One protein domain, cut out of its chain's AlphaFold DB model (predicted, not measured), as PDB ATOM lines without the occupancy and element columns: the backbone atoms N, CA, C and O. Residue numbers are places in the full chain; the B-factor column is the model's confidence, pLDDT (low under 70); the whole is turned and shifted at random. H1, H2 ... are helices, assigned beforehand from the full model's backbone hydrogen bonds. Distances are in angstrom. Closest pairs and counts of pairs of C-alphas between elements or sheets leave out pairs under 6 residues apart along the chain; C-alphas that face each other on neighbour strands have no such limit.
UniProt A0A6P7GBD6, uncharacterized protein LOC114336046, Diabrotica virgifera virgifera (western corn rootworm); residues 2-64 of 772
ATOM      1  N   LEU A   2       7.813 -10.254 -32.622       84.19
ATOM      2  CA  LEU A   2       8.694  -9.058 -32.602       84.19
ATOM      3  C   LEU A   2       7.960  -7.702 -32.521       84.19
ATOM      4  O   LEU A   2       8.351  -6.856 -31.719       84.19
ATOM      5  N   LYS A   3       6.866  -7.514 -33.278       87.44
ATOM      6  CA  LYS A   3       6.022  -6.303 -33.197       87.44
ATOM      7  C   LYS A   3       5.430  -6.105 -31.790       87.44
ATOM      8  O   LYS A   3       5.514  -5.010 -31.243       87.44
ATOM      9  N   GLN A   4       4.940  -7.181 -31.167       82.06
ATOM     10  CA  GLN A   4       4.408  -7.159 -29.798       82.06
ATOM     11  C   GLN A   4       5.504  -6.827 -28.772       82.06
ATOM     12  O   GLN A   4       5.267  -6.010 -27.892       82.06
ATOM     13  N   ARG A   5       6.738  -7.340 -28.929       86.31
ATOM     14  CA  ARG A   5       7.879  -6.949 -28.069       86.31
ATOM     15  C   ARG A   5       8.106  -5.431 -28.077       86.31
ATOM     16  O   ARG A   5       8.429  -4.853 -27.044       86.31
ATOM     17  N   SER A   6       7.931  -4.788 -29.234       83.06
ATOM     18  CA  SER A   6       8.029  -3.329 -29.363       83.06
ATOM     19  C   SER A   6       6.863  -2.610 -28.676       83.06
ATOM     20  O   SER A   6       7.084  -1.648 -27.950       83.06
ATOM     21  N   GLN A   7       5.632  -3.103 -28.848       82.62
ATOM     22  CA  GLN A   7       4.433  -2.544 -28.209       82.62
ATOM     23  C   GLN A   7       4.479  -2.654 -26.676       82.62
ATOM     24  O   GLN A   7       4.117  -1.709 -25.984       82.62
ATOM     25  N   CYS A   8       4.986  -3.762 -26.131       76.75
ATOM     26  CA  CYS A   8       5.127  -3.944 -24.683       76.75
ATOM     27  C   CYS A   8       6.239  -3.070 -24.089       76.75
ATOM     28  O   CYS A   8       6.068  -2.568 -22.984       76.75
ATOM     29  N   LYS A   9       7.316  -2.783 -24.842       75.12
ATOM     30  CA  LYS A   9       8.310  -1.774 -24.431       75.12
ATOM     31  C   LYS A   9       7.699  -0.365 -24.345       75.12
ATOM     32  O   LYS A   9       8.062   0.387 -23.452       75.12
ATOM     33  N   ILE A  10       6.761  -0.021 -25.235       80.38
ATOM     34  CA  ILE A  10       6.035   1.265 -25.198       80.38
ATOM     35  C   ILE A  10       5.058   1.318 -24.009       80.38
ATOM     36  O   ILE A  10       4.923   2.356 -23.376       80.38
ATOM     37  N   ARG A  11       4.409   0.196 -23.670       81.25
ATOM     38  CA  ARG A  11       3.458   0.085 -22.544       81.25
ATOM     39  C   ARG A  11       4.109  -0.118 -21.164       81.25
ATOM     40  O   ARG A  11       3.383  -0.332 -20.205       81.25
ATOM     41  N   GLN A  12       5.442  -0.111 -21.076       75.44
ATOM     42  CA  GLN A  12       6.233  -0.363 -19.856       75.44
ATOM     43  C   GLN A  12       5.937  -1.686 -19.105       75.44
ATOM     44  O   GLN A  12       6.438  -1.898 -18.002       75.44
ATOM     45  N   ASP A  13       5.208  -2.630 -19.712       85.06
ATOM     46  CA  ASP A  13       4.938  -3.948 -19.127       85.06
ATOM     47  C   ASP A  13       6.191  -4.836 -19.199       85.06
ATOM     48  O   ASP A  13       6.439  -5.564 -20.169       85.06
ATOM     49  N   GLN A  14       7.004  -4.743 -18.148       82.69
ATOM     50  CA  GLN A  14       8.269  -5.455 -18.018       82.69
ATOM     51  C   GLN A  14       8.075  -6.976 -17.907       82.69
ATOM     52  O   GLN A  14       8.867  -7.736 -18.468       82.69
ATOM     53  N   ALA A  15       7.021  -7.448 -17.232       85.38
ATOM     54  CA  ALA A  15       6.767  -8.878 -17.059       85.38
ATOM     55  C   ALA A  15       6.417  -9.542 -18.401       85.38
ATOM     56  O   ALA A  15       7.017 -10.549 -18.797       85.38
ATOM     57  N   TRP A  16       5.504  -8.931 -19.157       86.38
ATOM     58  CA  TRP A  16       5.097  -9.423 -20.468       86.38
ATOM     59  C   TRP A  16       6.183  -9.219 -21.533       86.38
ATOM     60  O   TRP A  16       6.372 -10.083 -22.396       86.38
ATOM     61  N   TYR A  17       6.972  -8.138 -21.447       88.00
ATOM     62  CA  TYR A  17       8.166  -7.952 -22.281       88.00
ATOM     63  C   TYR A  17       9.164  -9.106 -22.106       88.00
ATOM     64  O   TYR A  17       9.635  -9.659 -23.105       88.00
ATOM     65  N   GLN A  18       9.459  -9.518 -20.865       89.31
ATOM     66  CA  GLN A  18      10.367 -10.640 -20.602       89.31
ATOM     67  C   GLN A  18       9.793 -11.980 -21.085       89.31
ATOM     68  O   GLN A  18      10.538 -12.779 -21.658       89.31
ATOM     69  N   ASN A  19       8.481 -12.210 -20.946       93.44
ATOM     70  CA  ASN A  19       7.814 -13.403 -21.482       93.44
ATOM     71  C   ASN A  19       7.951 -13.479 -23.018       93.44
ATOM     72  O   ASN A  19       8.546 -14.427 -23.538       93.44
ATOM     73  N   ILE A  20       7.534 -12.432 -23.744       91.31
ATOM     74  CA  ILE A  20       7.693 -12.352 -25.208       91.31
ATOM     75  C   ILE A  20       9.164 -12.478 -25.619       91.31
ATOM     76  O   ILE A  20       9.480 -13.147 -26.605       91.31
ATOM     77  N   HIS A  21      10.093 -11.848 -24.894       89.00
ATOM     78  CA  HIS A  21      11.510 -11.956 -25.223       89.00
ATOM     79  C   HIS A  21      12.038 -13.386 -25.017       89.00
ATOM     80  O   HIS A  21      12.841 -13.852 -25.828       89.00
ATOM     81  N   SER A  22      11.562 -14.099 -23.994       92.19
ATOM     82  CA  SER A  22      11.880 -15.509 -23.760       92.19
ATOM     83  C   SER A  22      11.327 -16.416 -24.864       92.19
ATOM     84  O   SER A  22      12.078 -17.225 -25.406       92.19
ATOM     85  N   GLN A  23      10.070 -16.213 -25.280       93.19
ATOM     86  CA  GLN A  23       9.467 -16.903 -26.430       93.19
ATOM     87  C   GLN A  23      10.295 -16.687 -27.706       93.19
ATOM     88  O   GLN A  23      10.724 -17.654 -28.326       93.19
ATOM     89  N   ILE A  24      10.648 -15.435 -28.030       93.25
ATOM     90  CA  ILE A  24      11.509 -15.106 -29.181       93.25
ATOM     91  C   ILE A  24      12.852 -15.852 -29.131       93.25
ATOM     92  O   ILE A  24      13.350 -16.273 -30.171       93.25
ATOM     93  N   ARG A  25      13.456 -16.034 -27.947       89.50
ATOM     94  CA  ARG A  25      14.709 -16.798 -27.818       89.50
ATOM     95  C   ARG A  25      14.501 -18.293 -28.069       89.50
ATOM     96  O   ARG A  25      15.323 -18.870 -28.771       89.50
ATOM     97  N   LYS A  26      13.421 -18.899 -27.555       94.00
ATOM     98  CA  LYS A  26      13.072 -20.309 -27.826       94.00
ATOM     99  C   LYS A  26      12.859 -20.557 -29.320       94.00
ATOM    100  O   LYS A  26      13.454 -21.466 -29.880       94.00
ATOM    101  N   GLU A  27      12.100 -19.687 -29.973       93.75
ATOM    102  CA  GLU A  27      11.785 -19.766 -31.405       93.75
ATOM    103  C   GLU A  27      13.033 -19.600 -32.290       93.75
ATOM    104  O   GLU A  27      13.213 -20.322 -33.264       93.75
ATOM    105  N   ILE A  28      13.963 -18.711 -31.911       91.69
ATOM    106  CA  ILE A  28      15.268 -18.575 -32.586       91.69
ATOM    107  C   ILE A  28      16.153 -19.820 -32.396       91.69
ATOM    108  O   ILE A  28      16.991 -20.094 -33.254       91.69
ATOM    109  N   ILE A  29      16.007 -20.560 -31.293       90.56
ATOM    110  CA  ILE A  29      16.731 -21.818 -31.060       90.56
ATOM    111  C   ILE A  29      16.112 -22.935 -31.911       90.56
ATOM    112  O   ILE A  29      16.820 -23.497 -32.743       90.56
ATOM    113  N   ALA A  30      14.797 -23.146 -31.828       92.94
ATOM    114  CA  ALA A  30      14.087 -24.154 -32.621       92.94
ATOM    115  C   ALA A  30      14.285 -23.957 -34.139       92.94
ATOM    116  O   ALA A  30      14.585 -24.906 -34.861       92.94
ATOM    117  N   ALA A  31      14.220 -22.715 -34.634       92.00
ATOM    118  CA  ALA A  31      14.481 -22.413 -36.043       92.00
ATOM    119  C   ALA A  31      15.931 -22.718 -36.474       92.00
ATOM    120  O   ALA A  31      16.164 -23.095 -37.622       92.00
ATOM    121  N   LYS A  32      16.914 -22.583 -35.569       89.81
ATOM    122  CA  LYS A  32      18.306 -22.984 -35.833       89.81
ATOM    123  C   LYS A  32      18.482 -24.495 -35.814       89.81
ATOM    124  O   LYS A  32      19.230 -25.005 -36.636       89.81
ATOM    125  N   GLU A  33      17.813 -25.193 -34.902       91.81
ATOM    126  CA  GLU A  33      17.844 -26.655 -34.814       91.81
ATOM    127  C   GLU A  33      17.246 -27.272 -36.081       91.81
ATOM    128  O   GLU A  33      17.921 -28.051 -36.746       91.81
ATOM    129  N   ILE A  34      16.062 -26.819 -36.510       93.50
ATOM    130  CA  ILE A  34      15.441 -27.225 -37.783       93.50
ATOM    131  C   ILE A  34      16.379 -26.956 -38.972       93.50
ATOM    132  O   ILE A  34      16.565 -27.832 -39.819       93.50
ATOM    133  N   TRP A  35      17.010 -25.777 -39.033       90.25
ATOM    134  CA  TRP A  35      17.958 -25.428 -40.101       90.25
ATOM    135  C   TRP A  35      19.212 -26.319 -40.107       90.25
ATOM    136  O   TRP A  35      19.612 -26.795 -41.169       90.25
ATOM    137  N   MET A  36      19.796 -26.603 -38.940       89.25
ATOM    138  CA  MET A  36      20.939 -27.515 -38.803       89.25
ATOM    139  C   MET A  36      20.572 -28.943 -39.219       89.25
ATOM    140  O   MET A  36      21.271 -29.522 -40.045       89.25
ATOM    141  N   THR A  37      19.454 -29.482 -38.720       92.69
ATOM    142  CA  THR A  37      18.942 -30.807 -39.105       92.69
ATOM    143  C   THR A  37      18.732 -30.897 -40.615       92.69
ATOM    144  O   THR A  37      19.217 -31.836 -41.239       92.69
ATOM    145  N   THR A  38      18.108 -29.881 -41.226       93.62
ATOM    146  CA  THR A  38      17.903 -29.818 -42.686       93.62
ATOM    147  C   THR A  38      19.228 -29.922 -43.450       93.62
ATOM    148  O   THR A  38      19.331 -30.698 -44.398       93.62
ATOM    149  N   LEU A  39      20.265 -29.184 -43.030       89.81
ATOM    150  CA  LEU A  39      21.578 -29.237 -43.682       89.81
ATOM    151  C   LEU A  39      22.296 -30.580 -43.477       89.81
ATOM    152  O   LEU A  39      22.970 -31.036 -44.402       89.81
ATOM    153  N   CYS A  40      22.153 -31.214 -42.308       88.94
ATOM    154  CA  CYS A  40      22.691 -32.552 -42.055       88.94
ATOM    155  C   CYS A  40      22.032 -33.595 -42.968       88.94
ATOM    156  O   CYS A  40      22.741 -34.299 -43.683       88.94
ATOM    157  N   THR A  41      20.698 -33.621 -43.050       93.69
ATOM    158  CA  THR A  41      19.965 -34.527 -43.949       93.69
ATOM    159  C   THR A  41      20.308 -34.283 -45.425       93.69
ATOM    160  O   THR A  41      20.440 -35.233 -46.197       93.69
ATOM    161  N   GLU A  42      20.525 -33.030 -45.842       92.19
ATOM    162  CA  GLU A  42      20.993 -32.724 -47.202       92.19
ATOM    163  C   GLU A  42      22.415 -33.270 -47.455       92.19
ATOM    164  O   GLU A  42      22.673 -33.857 -48.506       92.19
ATOM    165  N   ALA A  43      23.328 -33.153 -46.483       91.06
ATOM    166  CA  ALA A  43      24.676 -33.720 -46.573       91.06
ATOM    167  C   ALA A  43      24.675 -35.263 -46.589       91.06
ATOM    168  O   ALA A  43      25.424 -35.866 -47.358       91.06
ATOM    169  N   GLU A  44      23.810 -35.908 -45.803       92.12
ATOM    170  CA  GLU A  44      23.601 -37.363 -45.821       92.12
ATOM    171  C   GLU A  44      23.046 -37.852 -47.164       92.12
ATOM    172  O   GLU A  44      23.458 -38.899 -47.662       92.12
ATOM    173  N   ASN A  45      22.130 -37.101 -47.778       92.88
ATOM    174  CA  ASN A  45      21.576 -37.453 -49.084       92.88
ATOM    175  C   ASN A  45      22.620 -37.292 -50.201       92.88
ATOM    176  O   ASN A  45      22.739 -38.173 -51.050       92.88
ATOM    177  N   LEU A  46      23.452 -36.245 -50.154       90.06
ATOM    178  CA  LEU A  46      24.612 -36.109 -51.046       90.06
ATOM    179  C   LEU A  46      25.637 -37.245 -50.850       90.06
ATOM    180  O   LEU A  46      26.250 -37.690 -51.818       90.06
ATOM    181  N   TYR A  47      25.791 -37.753 -49.621       90.88
ATOM    182  CA  TYR A  47      26.654 -38.900 -49.320       90.88
ATOM    183  C   TYR A  47      26.095 -40.213 -49.889       90.88
ATOM    184  O   TYR A  47      26.835 -40.955 -50.531       90.88
ATOM    185  N   LYS A  48      24.783 -40.460 -49.751       92.44
ATOM    186  CA  LYS A  48      24.087 -41.609 -50.369       92.44
ATOM    187  C   LYS A  48      24.178 -41.599 -51.903       92.44
ATOM    188  O   LYS A  48      24.209 -42.660 -52.512       92.44
ATOM    189  N   LEU A  49      24.271 -40.416 -52.518       90.94
ATOM    190  CA  LEU A  49      24.488 -40.227 -53.961       90.94
ATOM    191  C   LEU A  49      25.966 -40.345 -54.399       90.94
ATOM    192  O   LEU A  49      26.261 -40.244 -55.587       90.94
ATOM    193  N   GLY A  50      26.907 -40.539 -53.469       88.19
ATOM    194  CA  GLY A  50      28.335 -40.708 -53.764       88.19
ATOM    195  C   GLY A  50      29.099 -39.427 -54.132       88.19
ATOM    196  O   GLY A  50      30.304 -39.492 -54.401       88.19
ATOM    197  N   ASP A  51      28.461 -38.249 -54.110       88.25
ATOM    198  CA  ASP A  51      29.102 -36.977 -54.470       88.25
ATOM    199  C   ASP A  51      29.956 -36.420 -53.320       88.25
ATOM    200  O   ASP A  51      29.629 -35.445 -52.637       88.25
ATOM    201  N   SER A  52      31.120 -37.040 -53.136       85.62
ATOM    202  CA  SER A  52      32.145 -36.616 -52.175       85.62
ATOM    203  C   SER A  52      32.574 -35.142 -52.311       85.62
ATOM    204  O   SER A  52      33.035 -34.552 -51.330       85.62
ATOM    205  N   CYS A  53      32.400 -34.514 -53.481       83.94
ATOM    206  CA  CYS A  53      32.752 -33.114 -53.703       83.94
ATOM    207  C   CYS A  53      31.704 -32.181 -53.082       83.94
ATOM    208  O   CYS A  53      32.044 -31.314 -52.266       83.94
ATOM    209  N   ASN A  54      30.422 -32.388 -53.399       87.31
ATOM    210  CA  ASN A  54      29.343 -31.588 -52.826       87.31
ATOM    211  C   ASN A  54      29.091 -31.912 -51.344       87.31
ATOM    212  O   ASN A  54      28.828 -30.981 -50.585       87.31
ATOM    213  N   VAL A  55      29.305 -33.151 -50.878       89.19
ATOM    214  CA  VAL A  55      29.350 -33.472 -49.432       89.19
ATOM    215  C   VAL A  55      30.397 -32.611 -48.716       89.19
ATOM    216  O   VAL A  55      30.091 -31.940 -47.729       89.19
ATOM    217  N   HIS A  56      31.629 -32.557 -49.230       84.69
ATOM    218  CA  HIS A  56      32.703 -31.778 -48.609       84.69
ATOM    219  C   HIS A  56      32.434 -30.261 -48.635       84.69
ATOM    220  O   HIS A  56      32.754 -29.551 -47.676       84.69
ATOM    221  N   LYS A  57      31.799 -29.760 -49.703       89.50
ATOM    222  CA  LYS A  57      31.295 -28.379 -49.806       89.50
ATOM    223  C   LYS A  57      30.212 -28.097 -48.756       89.50
ATOM    224  O   LYS A  57      30.276 -27.061 -48.096       89.50
ATOM    225  N   LYS A  58      29.271 -29.024 -48.553       87.06
ATOM    226  CA  LYS A  58      28.158 -28.887 -47.605       87.06
ATOM    227  C   LYS A  58      28.622 -28.915 -46.151       87.06
ATOM    228  O   LYS A  58      28.275 -28.022 -45.385       87.06
ATOM    229  N   ILE A  59      29.510 -29.844 -45.796       87.56
ATOM    230  CA  ILE A  59      30.139 -29.903 -44.464       87.56
ATOM    231  C   ILE A  59      30.903 -28.599 -44.160       87.56
ATOM    232  O   ILE A  59      30.828 -28.081 -43.048       87.56
ATOM    233  N   LYS A  60      31.578 -27.996 -45.149       85.50
ATOM    234  CA  LYS A  60      32.243 -26.686 -44.992       85.50
ATOM    235  C   LYS A  60      31.278 -25.509 -44.782       85.50
ATOM    236  O   LYS A  60      31.674 -24.533 -44.140       85.50
ATOM    237  N   GLU A  61      30.052 -25.586 -45.305       84.88
ATOM    238  CA  GLU A  61      28.979 -24.618 -45.035       84.88
ATOM    239  C   GLU A  61      28.425 -24.808 -43.609       84.88
ATOM    240  O   GLU A  61      28.368 -23.840 -42.854       84.88
ATOM    241  N   ILE A  62      28.149 -26.055 -43.198       85.00
ATOM    242  CA  ILE A  62      27.665 -26.424 -41.850       85.00
ATOM    243  C   ILE A  62      28.641 -25.986 -40.745       85.00
ATOM    244  O   ILE A  62      28.234 -25.374 -39.761       85.00
ATOM    245  N   VAL A  63      29.943 -26.246 -40.909       83.75
ATOM    246  CA  VAL A  63      30.978 -25.895 -39.912       83.75
ATOM    247  C   VAL A  63      31.330 -24.389 -39.946       83.75
ATOM    248  O   VAL A  63      32.199 -23.923 -39.213       83.75
ATOM    249  N   GLY A  64      30.673 -23.583 -40.792       68.31
ATOM    250  CA  GLY A  64      30.843 -22.122 -40.839       68.31
ATOM    251  C   GLY A  64      32.205 -21.635 -41.357       68.31
ATOM    252  O   GLY A  64      32.467 -20.430 -41.377       68.31
TER     253      GLY A  64
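What this domain is: This is residues 2 to 64 of the 772 residues of the protein "uncharacterized protein LOC114336046" of Diabrotica virgifera virgifera (western corn rootworm) (UniProt A0A6P7GBD6). One long helix, H2, makes the length of a thin rod, and a short helix folds back along it at each end, H1 at its beginning and H3 at its end. Between these two hairpins residues 25 to 34 of H2 stand free. The printed part has 63 residues with three named helices, H1, H2 and H3 in chain order, and no named strand; it is all helix, extended, with a radius of gyration of the C-alphas of 18.9 A and spans of 57 by 16 by 15 A.

How they stand to each other: Begin at H1, residues 2 to 10, which forms a helical hairpin with H2, residues 14 to 48. They touch through residues 14 to 24 of H2 alone, the closest C-alphas being those of Cys 8 and Tyr 17, 5.6 A apart. Their tilt is shallow, 18 degrees, opposite ways. Go on to H3, residues 52 to 62, which forms a second helical hairpin with H2. It touches residues 36 to 47 of H2 alone, closest at the C-alphas of Ala 43 and Val 55, 5.5 A apart, at a shallow tilt of 10 degrees, opposite ways. H1 and H3 are apart. In H1, H2 and H3 every O i to N i+4 pair is within hydrogen-bond range.

Where its parts are: Find C-alpha 2 at (8.694, -9.058, -32.602), where H1 begins its 13.0 A. From C-alpha 14 at (8.269, -5.455, -18.018), H2 runs 51.0 A to C-alpha 48. H3 covers 15.2 A and ends at C-alpha 62, (27.665, -26.424, -41.850).

The domain as a whole: Look at Gln 12 and Gly 50 for the two C-alphas farthest apart, 57.1 A. Both links are tight, and the printed part has no cut. Only residue 64 has a pLDDT under 70.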